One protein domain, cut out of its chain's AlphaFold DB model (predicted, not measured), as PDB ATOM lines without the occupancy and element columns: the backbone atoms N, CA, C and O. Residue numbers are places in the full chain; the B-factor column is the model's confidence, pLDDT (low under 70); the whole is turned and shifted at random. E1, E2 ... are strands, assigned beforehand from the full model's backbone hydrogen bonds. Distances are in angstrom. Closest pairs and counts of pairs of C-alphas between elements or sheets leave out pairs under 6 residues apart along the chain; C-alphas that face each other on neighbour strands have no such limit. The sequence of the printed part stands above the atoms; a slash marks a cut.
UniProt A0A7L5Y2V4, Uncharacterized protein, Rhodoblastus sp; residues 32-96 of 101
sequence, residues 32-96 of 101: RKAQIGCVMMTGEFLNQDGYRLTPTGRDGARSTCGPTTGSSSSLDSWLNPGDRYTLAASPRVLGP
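AT A GLANCE: This is residues 32 to 96 of the 101 residues of an uncharacterized protein of Rhodoblastus sp (UniProt A0A7L5Y2V4). A small barrel of five short to medium strands, E1 to E5, closed into a ring, with a sixth strand, E6, added onto the wall along E4. Two long, bent strands, E1 and E4, run side by side in that wall, and a long loop, residues 57 to 70, leads from E3 to E4. The printed part has 65 residues with six named strands, E1 to E6 in that order along the chain, and no named helix; the class is all strand. The sheet is mixed, with E3 and E5 its one parallel pair. The whole is compact, with a radius of gyration of the C-alphas of 10.3 A and a rounded outline spanning 29 by 21 by 19 A.

HOW THE PARTS SIT: E1, residues 32 to 39, and E2, residues 45 to 47, are an antiparallel hairpin, with N 38 and O 46 2.8 A apart. E2 and E3, residues 52 to 56, form another hairpin, with N 45 and O 53 2.9 A apart. E1, E2 and E3 are a meander, each strand the antiparallel neighbour of the one before. E4, residues 71 to 80, is antiparallel to E1, with N 35 and O 75 2.8 A apart; E1 to E4 make a Greek key, a meander whose first strand is the antiparallel neighbour of the fourth strand. E4 and E5, residues 84 to 87, are a hairpin, with N 80 and O 84 2.8 A apart. E3 and E5 are parallel, with N 56 and O 85 2.9 A apart, and the ring is closed. E6, residues 92 to 96, is not in the ring; it is antiparallel to E4, with N 94 and O 72 2.8 A apart. E5 and E6 lie on one side of E4, beside residues 77 to 80 and 71 to 74, and E1 on the other side. E3 and E6 are apart.

IN THESE COORDINATES: E1 begins at C-alpha 32, (-50.641, -10.220, 42.337), measures 19.0 A and bends by 65 degrees at residue 36. E2 measures 6.1 A and E3 13.0 A. E4 begins at C-alpha 71, (-31.651, 0.418, 40.613), measures 23.4 A and bends by 68 degrees at residue 76. E5 measures 10.0 A. E6 measures 12.1 A and ends at C-alpha 96, (-29.277, 1.043, 36.886).

THE WHOLE: The two C-alphas farthest apart, those of Asp 59 and Pro 96, are 29.6 A apart. The printed part has no cut. The link from E3 to E4 is long, with 14 residues; the other four links are tight. The mean pLDDT of the printed part is 74.1, and 21 residues are under 70: residues 57 to 68, 79 to 84, 87, and 89 to 90.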
ATOM      1  N   ARG A  32     -52.032  -9.883  42.651       75.50
ATOM      2  CA  ARG A  32     -50.641 -10.220  42.337       75.50
ATOM      3  C   ARG A  32     -50.258  -9.560  41.014       75.50
ATOM      4  O   ARG A  32     -50.835  -9.877  39.976       75.50
ATOM      5  N   LYS A  33     -49.271  -8.669  41.045       74.31
ATOM      6  CA  LYS A  33     -48.730  -8.007  39.856       74.31
ATOM      7  C   LYS A  33     -47.208  -7.953  39.948       74.31
ATOM      8  O   LYS A  33     -46.656  -7.502  40.955       74.31
ATOM      9  N   ALA A  34     -46.549  -8.370  38.871       78.62
ATOM     10  CA  ALA A  34     -45.147  -8.058  38.650       78.62
ATOM     11  C   ALA A  34     -45.055  -6.587  38.230       78.62
ATOM     12  O   ALA A  34     -45.661  -6.169  37.241       78.62
ATOM     13  N   GLN A  35     -44.336  -5.789  39.003       78.50
ATOM     14  CA  GLN A  35     -44.156  -4.368  38.756       78.50
ATOM     15  C   GLN A  35     -42.697  -4.097  38.425       78.50
ATOM     16  O   GLN A  35     -41.798  -4.550  39.127       78.50
ATOM     17  N   ILE A  36     -42.462  -3.357  37.349       84.75
ATOM     18  CA  ILE A  36     -41.127  -2.921  36.952       84.75
ATOM     19  C   ILE A  36     -41.056  -1.419  37.181       84.75
ATOM     20  O   ILE A  36     -42.013  -0.688  36.912       84.75
ATOM     21  N   GLY A  37     -39.942  -0.969  37.736       86.62
ATOM     22  CA  GLY A  37     -39.791   0.408  38.165       86.62
ATOM     23  C   GLY A  37     -38.442   0.652  38.803       86.62
ATOM     24  O   GLY A  37     -37.529  -0.169  38.688       86.62
ATOM     25  N   CYS A  38     -38.328   1.782  39.479       85.25
ATOM     26  CA  CYS A  38     -37.125   2.210  40.160       85.25
ATOM     27  C   CYS A  38     -37.333   2.332  41.655       85.25
ATOM     28  O   CYS A  38     -38.321   2.903  42.116       85.25
ATOM     29  N   VAL A  39     -36.342   1.868  42.407       81.50
ATOM     30  CA  VAL A  39     -36.270   2.130  43.840       81.50
ATOM     31  C   VAL A  39     -35.611   3.490  44.056       81.50
ATOM     32  O   VAL A  39     -34.449   3.701  43.705       81.50
ATOM     33  N   MET A  40     -36.363   4.418  44.631       80.38
ATOM     34  CA  MET A  40     -35.930   5.775  44.951       80.38
ATOM     35  C   MET A  40     -35.064   5.788  46.218       80.38
ATOM     36  O   MET A  40     -35.202   4.929  47.086       80.38
ATOM     37  N   MET A  41     -34.227   6.819  46.382       73.38
ATOM     38  CA  MET A  41     -33.423   7.030  47.604       73.38
ATOM     39  C   MET A  41     -34.256   7.159  48.883       73.38
ATOM     40  O   MET A  41     -33.778   6.852  49.969       73.38
ATOM     41  N   THR A  42     -35.519   7.558  48.758       73.44
ATOM     42  CA  THR A  42     -36.488   7.632  49.860       73.44
ATOM     43  C   THR A  42     -37.016   6.259  50.302       73.44
ATOM     44  O   THR A  42     -37.830   6.186  51.224       73.44
ATOM     45  N   GLY A  43     -36.593   5.169  49.649       70.56
ATOM     46  CA  GLY A  43     -37.098   3.813  49.875       70.56
ATOM     47  C   GLY A  43     -38.462   3.539  49.228       70.56
ATOM     48  O   GLY A  43     -39.037   2.477  49.456       70.56
ATOM     49  N   GLU A  44     -38.986   4.484  48.444       79.06
ATOM     50  CA  GLU A  44     -40.196   4.323  47.630       79.06
ATOM     51  C   GLU A  44     -39.883   3.618  46.309       79.06
ATOM     52  O   GLU A  44     -38.761   3.687  45.810       79.06
ATOM     53  N   PHE A  45     -40.884   2.988  45.702       82.06
ATOM     54  CA  PHE A  45     -40.767   2.410  44.368       82.06
ATOM     55  C   PHE A  45     -41.615   3.207  43.379       82.06
ATOM     56  O   PHE A  45     -42.831   3.282  43.534       82.06
ATOM     57  N   LEU A  46     -40.986   3.806  42.370       85.69
ATOM     58  CA  LEU A  46     -41.686   4.428  41.251       85.69
ATOM     59  C   LEU A  46     -41.846   3.387  40.147       85.69
ATOM     60  O   LEU A  46     -40.855   2.981  39.539       85.69
ATOM     61  N   ASN A  47     -43.073   2.943  39.888       82.62
ATOM     62  CA  ASN A  47     -43.309   2.017  38.787       82.62
ATOM     63  C   ASN A  47     -43.198   2.731  37.424       82.62
ATOM     64  O   ASN A  47     -43.260   3.956  37.326       82.62
ATOM     65  N   GLN A  48     -43.055   1.951  36.356       81.25
ATOM     66  CA  GLN A  48     -43.047   2.443  34.972       81.25
ATOM     67  C   GLN A  48     -44.333   3.185  34.561       81.25
ATOM     68  O   GLN A  48     -44.311   3.967  33.618       81.25
ATOM     69  N   ASP A  49     -45.433   2.956  35.286       77.81
ATOM     70  CA  ASP A  49     -46.731   3.598  35.071       77.81
ATOM     71  C   ASP A  49     -46.808   4.987  35.764       77.81
ATOM     72  O   ASP A  49     -47.816   5.679  35.652       77.81
ATOM     73  N   GLY A  50     -45.760   5.414  36.487       78.31
ATOM     74  CA  GLY A  50     -45.673   6.715  37.163       78.31
ATOM     75  C   GLY A  50     -46.219   6.759  38.597       78.31
ATOM     76  O   GLY A  50     -46.227   7.824  39.218       78.31
ATOM     77  N   TYR A  51     -46.640   5.627  39.157       77.88
ATOM     78  CA  TYR A  51     -47.152   5.539  40.525       77.88
ATOM     79  C   TYR A  51     -46.030   5.332  41.537       77.88
ATOM     80  O   TYR A  51     -45.148   4.485  41.357       77.88
ATOM     81  N   ARG A  52     -46.106   6.081  42.642       80.81
ATOM     82  CA  ARG A  52     -45.252   5.890  43.814       80.81
ATOM     83  C   ARG A  52     -45.887   4.882  44.743       80.81
ATOM     84  O   ARG A  52     -46.983   5.086  45.252       80.81
ATOM     85  N   LEU A  53     -45.158   3.812  44.980       76.69
ATOM     86  CA  LEU A  53     -45.617   2.690  45.759       76.69
ATOM     87  C   LEU A  53     -44.756   2.577  47.010       76.69
ATOM     88  O   LEU A  53     -43.522   2.649  46.951       76.69
ATOM     89  N   THR A  54     -45.412   2.373  48.152       77.81
ATOM     90  CA  THR A  54     -44.722   2.201  49.434       77.81
ATOM     91  C   THR A  54     -44.640   0.714  49.782       77.81
ATOM     92  O   THR A  54     -45.688   0.084  49.970       77.81
ATOM     93  N   PRO A  55     -43.427   0.142  49.889       73.94
ATOM     94  CA  PRO A  55     -43.266  -1.248  50.277       73.94
ATOM     95  C   PRO A  55     -43.696  -1.446  51.734       73.94
ATOM     96  O   PRO A  55     -43.306  -0.703  52.639       73.94
ATOM     97  N   THR A  56     -44.492  -2.482  51.969       72.56
ATOM     98  CA  THR A  56     -44.908  -2.917  53.306       72.56
ATOM     99  C   THR A  56     -44.507  -4.371  53.523       72.56
ATOM    100  O   THR A  56     -44.568  -5.193  52.605       72.56
ATOM    101  N   GLY A  57     -44.042  -4.685  54.730       65.44
ATOM    102  CA  GLY A  57     -43.797  -6.048  55.177       65.44
ATOM    103  C   GLY A  57     -45.108  -6.815  55.343       65.44
ATOM    104  O   GLY A  57     -46.202  -6.250  55.282       65.44
ATOM    105  N   ARG A  58     -45.009  -8.128  55.557       64.56
ATOM    106  CA  ARG A  58     -46.183  -8.992  55.784       64.56
ATOM    107  C   ARG A  58     -46.950  -8.614  57.065       64.56
ATOM    108  O   ARG A  58     -48.135  -8.893  57.174       64.56
ATOM    109  N   ASP A  59     -46.272  -7.969  58.004       67.94
ATOM    110  CA  ASP A  59     -46.780  -7.397  59.254       67.94
ATOM    111  C   ASP A  59     -47.382  -5.987  59.090       67.94
ATOM    112  O   ASP A  59     -47.839  -5.389  60.061       67.94
ATOM    113  N   GLY A  60     -47.382  -5.433  57.872       64.94
ATOM    114  CA  GLY A  60     -47.845  -4.072  57.597       64.94
ATOM    115  C   GLY A  60     -46.854  -2.981  58.011       64.94
ATOM    116  O   GLY A  60     -47.127  -1.802  57.774       64.94
ATOM    117  N   ALA A  61     -45.696  -3.342  58.575       66.94
ATOM    118  CA  ALA A  61     -44.628  -2.392  58.848       66.94
ATOM    119  C   ALA A  61     -44.046  -1.863  57.531       66.94
ATOM    120  O   ALA A  61     -44.027  -2.557  56.512       66.94
ATOM    121  N   ARG A  62     -43.552  -0.621  57.526       65.69
ATOM    122  CA  ARG A  62     -42.870  -0.071  56.348       65.69
ATOM    123  C   ARG A  62     -41.614  -0.902  56.092       65.69
ATOM    124  O   ARG A  62     -40.720  -0.944  56.932       65.69
ATOM    125  N   SER A  63     -41.554  -1.552  54.935       65.00
ATOM    126  CA  SER A  63     -40.354  -2.258  54.503       65.00
ATOM    127  C   SER A  63     -39.565  -1.323  53.601       65.00
ATOM    128  O   SER A  63     -40.145  -0.598  52.796       65.00
ATOM    129  N   THR A  64     -38.247  -1.284  53.751       61.62
ATOM    130  CA  THR A  64     -37.386  -0.542  52.834       61.62
ATOM    131  C   THR A  64     -36.899  -1.494  51.749       61.62
ATOM    132  O   THR A  64     -36.437  -2.597  52.035       61.62
ATOM    133  N   CYS A  65     -36.926  -1.058  50.489       60.66
ATOM    134  CA  CYS A  65     -36.245  -1.751  49.386       60.66
ATOM    135  C   CYS A  65     -34.706  -1.592  49.470       60.66
ATOM    136  O   CYS A  65     -34.039  -1.437  48.453       60.66
ATOM    137  N   GLY A  66     -34.149  -1.590  50.689       61.03
ATOM    138  CA  GLY A  66     -32.826  -1.075  51.058       61.03
ATOM    139  C   GLY A  66     -31.704  -1.270  50.028       61.03
ATOM    140  O   GLY A  66     -31.203  -0.267  49.514       61.03
ATOM    141  N   PRO A  67     -31.299  -2.512  49.690       60.69
ATOM    142  CA  PRO A  67     -30.092  -2.748  48.893       60.69
ATOM    143  C   PRO A  67     -30.234  -2.384  47.407       60.69
ATOM    144  O   PRO A  67     -29.237  -2.376  46.694       60.69
ATOM    145  N   THR A  68     -31.443  -2.090  46.926       65.94
ATOM    146  CA  THR A  68     -31.730  -1.840  45.504       65.94
ATOM    147  C   THR A  68     -31.936  -0.373  45.155       65.94
ATOM    148  O   THR A  68     -32.292  -0.056  44.020       65.94
ATOM    149  N   THR A  69     -31.696   0.531  46.102       74.31
ATOM    150  CA  THR A  69     -31.781   1.980  45.884       74.31
ATOM    151  C   THR A  69     -31.006   2.414  44.634       74.31
ATOM    152  O   THR A  69     -29.863   2.009  44.431       74.31
ATOM    153  N   GLY A  70     -31.628   3.229  43.777       72.38
ATOM    154  CA  GLY A  70     -31.025   3.704  42.525       72.38
ATOM    155  C   GLY A  70     -30.990   2.660  41.402       72.38
ATOM    156  O   GLY A  70     -30.460   2.934  40.325       72.38
ATOM    157  N   SER A  71     -31.574   1.480  41.616       79.00
ATOM    158  CA  SER A  71     -31.651   0.418  40.613       79.00
ATOM    159  C   SER A  71     -33.071   0.242  40.087       79.00
ATOM    160  O   SER A  71     -34.057   0.372  40.822       79.00
ATOM    161  N   SER A  72     -33.175  -0.111  38.806       81.81
ATOM    162  CA  SER A  72     -34.411  -0.668  38.277       81.81
ATOM    163  C   SER A  72     -34.592  -2.078  38.830       81.81
ATOM    164  O   SER A  72     -33.653  -2.878  38.835       81.81
ATOM    165  N   SER A  73     -35.784  -2.375  39.336       79.38
ATOM    166  CA  SER A  73     -36.110  -3.668  39.934       79.38
ATOM    167  C   SER A  73     -37.451  -4.180  39.425       79.38
ATOM    168  O   SER A  73     -38.389  -3.407  39.226       79.38
ATOM    169  N   SER A  74     -37.539  -5.496  39.250       81.56
ATOM    170  CA  SER A  74     -38.806  -6.206  39.113       81.56
ATOM    171  C   SER A  74     -39.264  -6.666  40.495       81.56
ATOM    172  O   SER A  74     -38.515  -7.332  41.216       81.56
ATOM    173  N   LEU A  75     -40.479  -6.272  40.868       76.75
ATOM    174  CA  LEU A  75     -41.129  -6.587  42.131       76.75
ATOM    175  C   LEU A  75     -42.347  -7.462  41.867       76.75
ATOM    176  O   LEU A  75     -43.349  -6.988  41.335       76.75
ATOM    177  N   ASP A  76     -42.295  -8.719  42.293       77.00
ATOM    178  CA  ASP A  76     -43.516  -9.499  42.462       77.00
ATOM    179  C   ASP A  76     -44.198  -9.049  43.747       77.00
ATOM    180  O   ASP A  76     -43.678  -9.243  44.851       77.00
ATOM    181  N   SER A  77     -45.359  -8.420  43.604       71.31
ATOM    182  CA  SER A  77     -46.055  -7.805  44.725       71.31
ATOM    183  C   SER A  77     -47.547  -8.093  44.715       71.31
ATOM    184  O   SER A  77     -48.162  -8.299  43.669       71.31
ATOM    185  N   TRP A  78     -48.124  -8.115  45.910       73.00
ATOM    186  CA  TRP A  78     -49.565  -8.024  46.103       73.00
ATOM    187  C   TRP A  78     -49.913  -6.554  46.298       73.00
ATOM    188  O   TRP A  78     -49.464  -5.952  47.274       73.00
ATOM    189  N   LEU A  79     -50.666  -5.976  45.364       69.88
ATOM    190  CA  LEU A  79     -51.138  -4.601  45.470       69.88
ATOM    191  C   LEU A  79     -52.376  -4.574  46.368       69.88
ATOM    192  O   LEU A  79     -53.417  -5.117  46.001       69.88
ATOM    193  N   ASN A  80     -52.243  -3.962  47.537       69.62
ATOM    194  CA  ASN A  80     -53.327  -3.728  48.479       69.62
ATOM    195  C   ASN A  80     -54.014  -2.382  48.174       69.62
ATOM    196  O   ASN A  80     -53.396  -1.493  47.579       69.62
ATOM    197  N   PRO A  81     -55.266  -2.184  48.622       63.91
ATOM    198  CA  PRO A  81     -55.931  -0.887  48.540       63.91
ATOM    199  C   PRO A  81     -55.089   0.243  49.160       63.91
ATOM    200  O   PRO A  81     -54.529   0.086  50.247       63.91
ATOM    201  N   GLY A  82     -55.032   1.393  48.480       65.94
ATOM    202  CA  GLY A  82     -54.288   2.574  48.938       65.94
ATOM    203  C   GLY A  82     -52.789   2.554  48.614       65.94
ATOM    204  O   GLY A  82     -51.996   2.993  49.444       65.94
ATOM    205  N   ASP A  83     -52.407   2.015  47.449       65.00
ATOM    206  CA  ASP A  83     -51.038   2.027  46.887       65.00
ATOM    207  C   ASP A  83     -49.955   1.384  47.768       65.00
ATOM    208  O   ASP A  83     -48.744   1.573  47.594       65.00
ATOM    209  N   ARG A  84     -50.398   0.566  48.721       68.56
ATOM    210  CA  ARG A  84     -49.536  -0.273  49.543       68.56
ATOM    211  C   ARG A  84     -49.315  -1.571  48.809       68.56
ATOM    212  O   ARG A  84     -50.264  -2.177  48.324       68.56
ATOM    213  N   TYR A  85     -48.084  -2.048  48.786       72.50
ATOM    214  CA  TYR A  85     -47.818  -3.371  48.251       72.50
ATOM    215  C   TYR A  85     -46.975  -4.187  49.211       72.50
ATOM    216  O   TYR A  85     -46.137  -3.657  49.946       72.50
ATOM    217  N   THR A  86     -47.224  -5.489  49.202       71.31
ATOM    218  CA  THR A  86     -46.441  -6.464  49.954       71.31
ATOM    219  C   THR A  86     -45.589  -7.243  48.974       71.31
ATOM    220  O   THR A  86     -46.109  -7.819  48.016       71.31
ATOM    221  N   LEU A  87     -44.278  -7.265  49.206       69.56
ATOM    222  CA  LEU A  87     -43.353  -8.064  48.408       69.56
ATOM    223  C   LEU A  87     -43.695  -9.549  48.576       69.56
ATOM    224  O   LEU A  87     -43.660 -10.086  49.683       69.56
ATOM    225  N   ALA A  88     -44.055 -10.207  47.477       70.94
ATOM    226  CA  ALA A  88     -44.296 -11.646  47.447       70.94
ATOM    227  C   ALA A  88     -42.978 -12.434  47.360       70.94
ATOM    228  O   ALA A  88     -42.916 -13.576  47.813       70.94
ATOM    229  N   ALA A  89     -41.946 -11.819  46.782       68.94
ATOM    230  CA  ALA A  89     -40.594 -12.345  46.650       68.94
ATOM    231  C   ALA A  89     -39.571 -11.203  46.753       68.94
ATOM    232  O   ALA A  89     -39.925 -10.023  46.692       68.94
ATOM    233  N   SER A  90     -38.293 -11.554  46.906       68.25
ATOM    234  CA  SER A  90     -37.206 -10.575  46.894       68.25
ATOM    235  C   SER A  90     -37.160  -9.815  45.556       68.25
ATOM    236  O   SER A  90     -37.279 -10.449  44.504       68.25
ATOM    237  N   PRO A  91     -36.954  -8.482  45.574       74.06
ATOM    238  CA  PRO A  91     -36.761  -7.685  44.366       74.06
ATOM    239  C   PRO A  91     -35.663  -8.260  43.469       74.06
ATOM    240  O   PRO A  91     -34.564  -8.552  43.948       74.06
ATOM    241  N   ARG A  92     -35.922  -8.366  42.164       80.12
ATOM    242  CA  ARG A  92     -34.889  -8.729  41.186       80.12
ATOM    243  C   ARG A  92     -34.325  -7.470  40.545       80.12
ATOM    244  O   ARG A  92     -35.057  -6.749  39.871       80.12
ATOM    245  N   VAL A  93     -33.028  -7.234  40.720       82.12
ATOM    246  CA  VAL A  93     -32.328  -6.091  40.117       82.12
ATOM    247  C   VAL A  93     -32.221  -6.301  38.610       82.12
ATOM    248  O   VAL A  93     -31.738  -7.340  38.161       82.12
ATOM    249  N   LEU A  94     -32.689  -5.329  37.831       83.56
ATOM    250  CA  LEU A  94     -32.634  -5.351  36.367       83.56
ATOM    251  C   LEU A  94     -31.479  -4.506  35.813       83.56
ATOM    252  O   LEU A  94     -31.071  -4.712  34.674       83.56
ATOM    253  N   GLY A  95     -30.944  -3.578  36.607       83.06
ATOM    254  CA  GLY A  95     -29.849  -2.696  36.210       83.06
ATOM    255  C   GLY A  95     -29.957  -1.314  36.858       83.06
ATOM    256  O   GLY A  95     -30.765  -1.132  37.773       83.06
ATOM    257  N   PRO A  96     -29.167  -0.328  36.400       81.06
ATOM    258  CA  PRO A  96     -29.277   1.043  36.886       81.06
ATOM    259  C   PRO A  96     -30.663   1.613  36.574       81.06
ATOM    260  O   PRO A  96     -31.251   1.330  35.528       81.06
TER     261      PRO A  96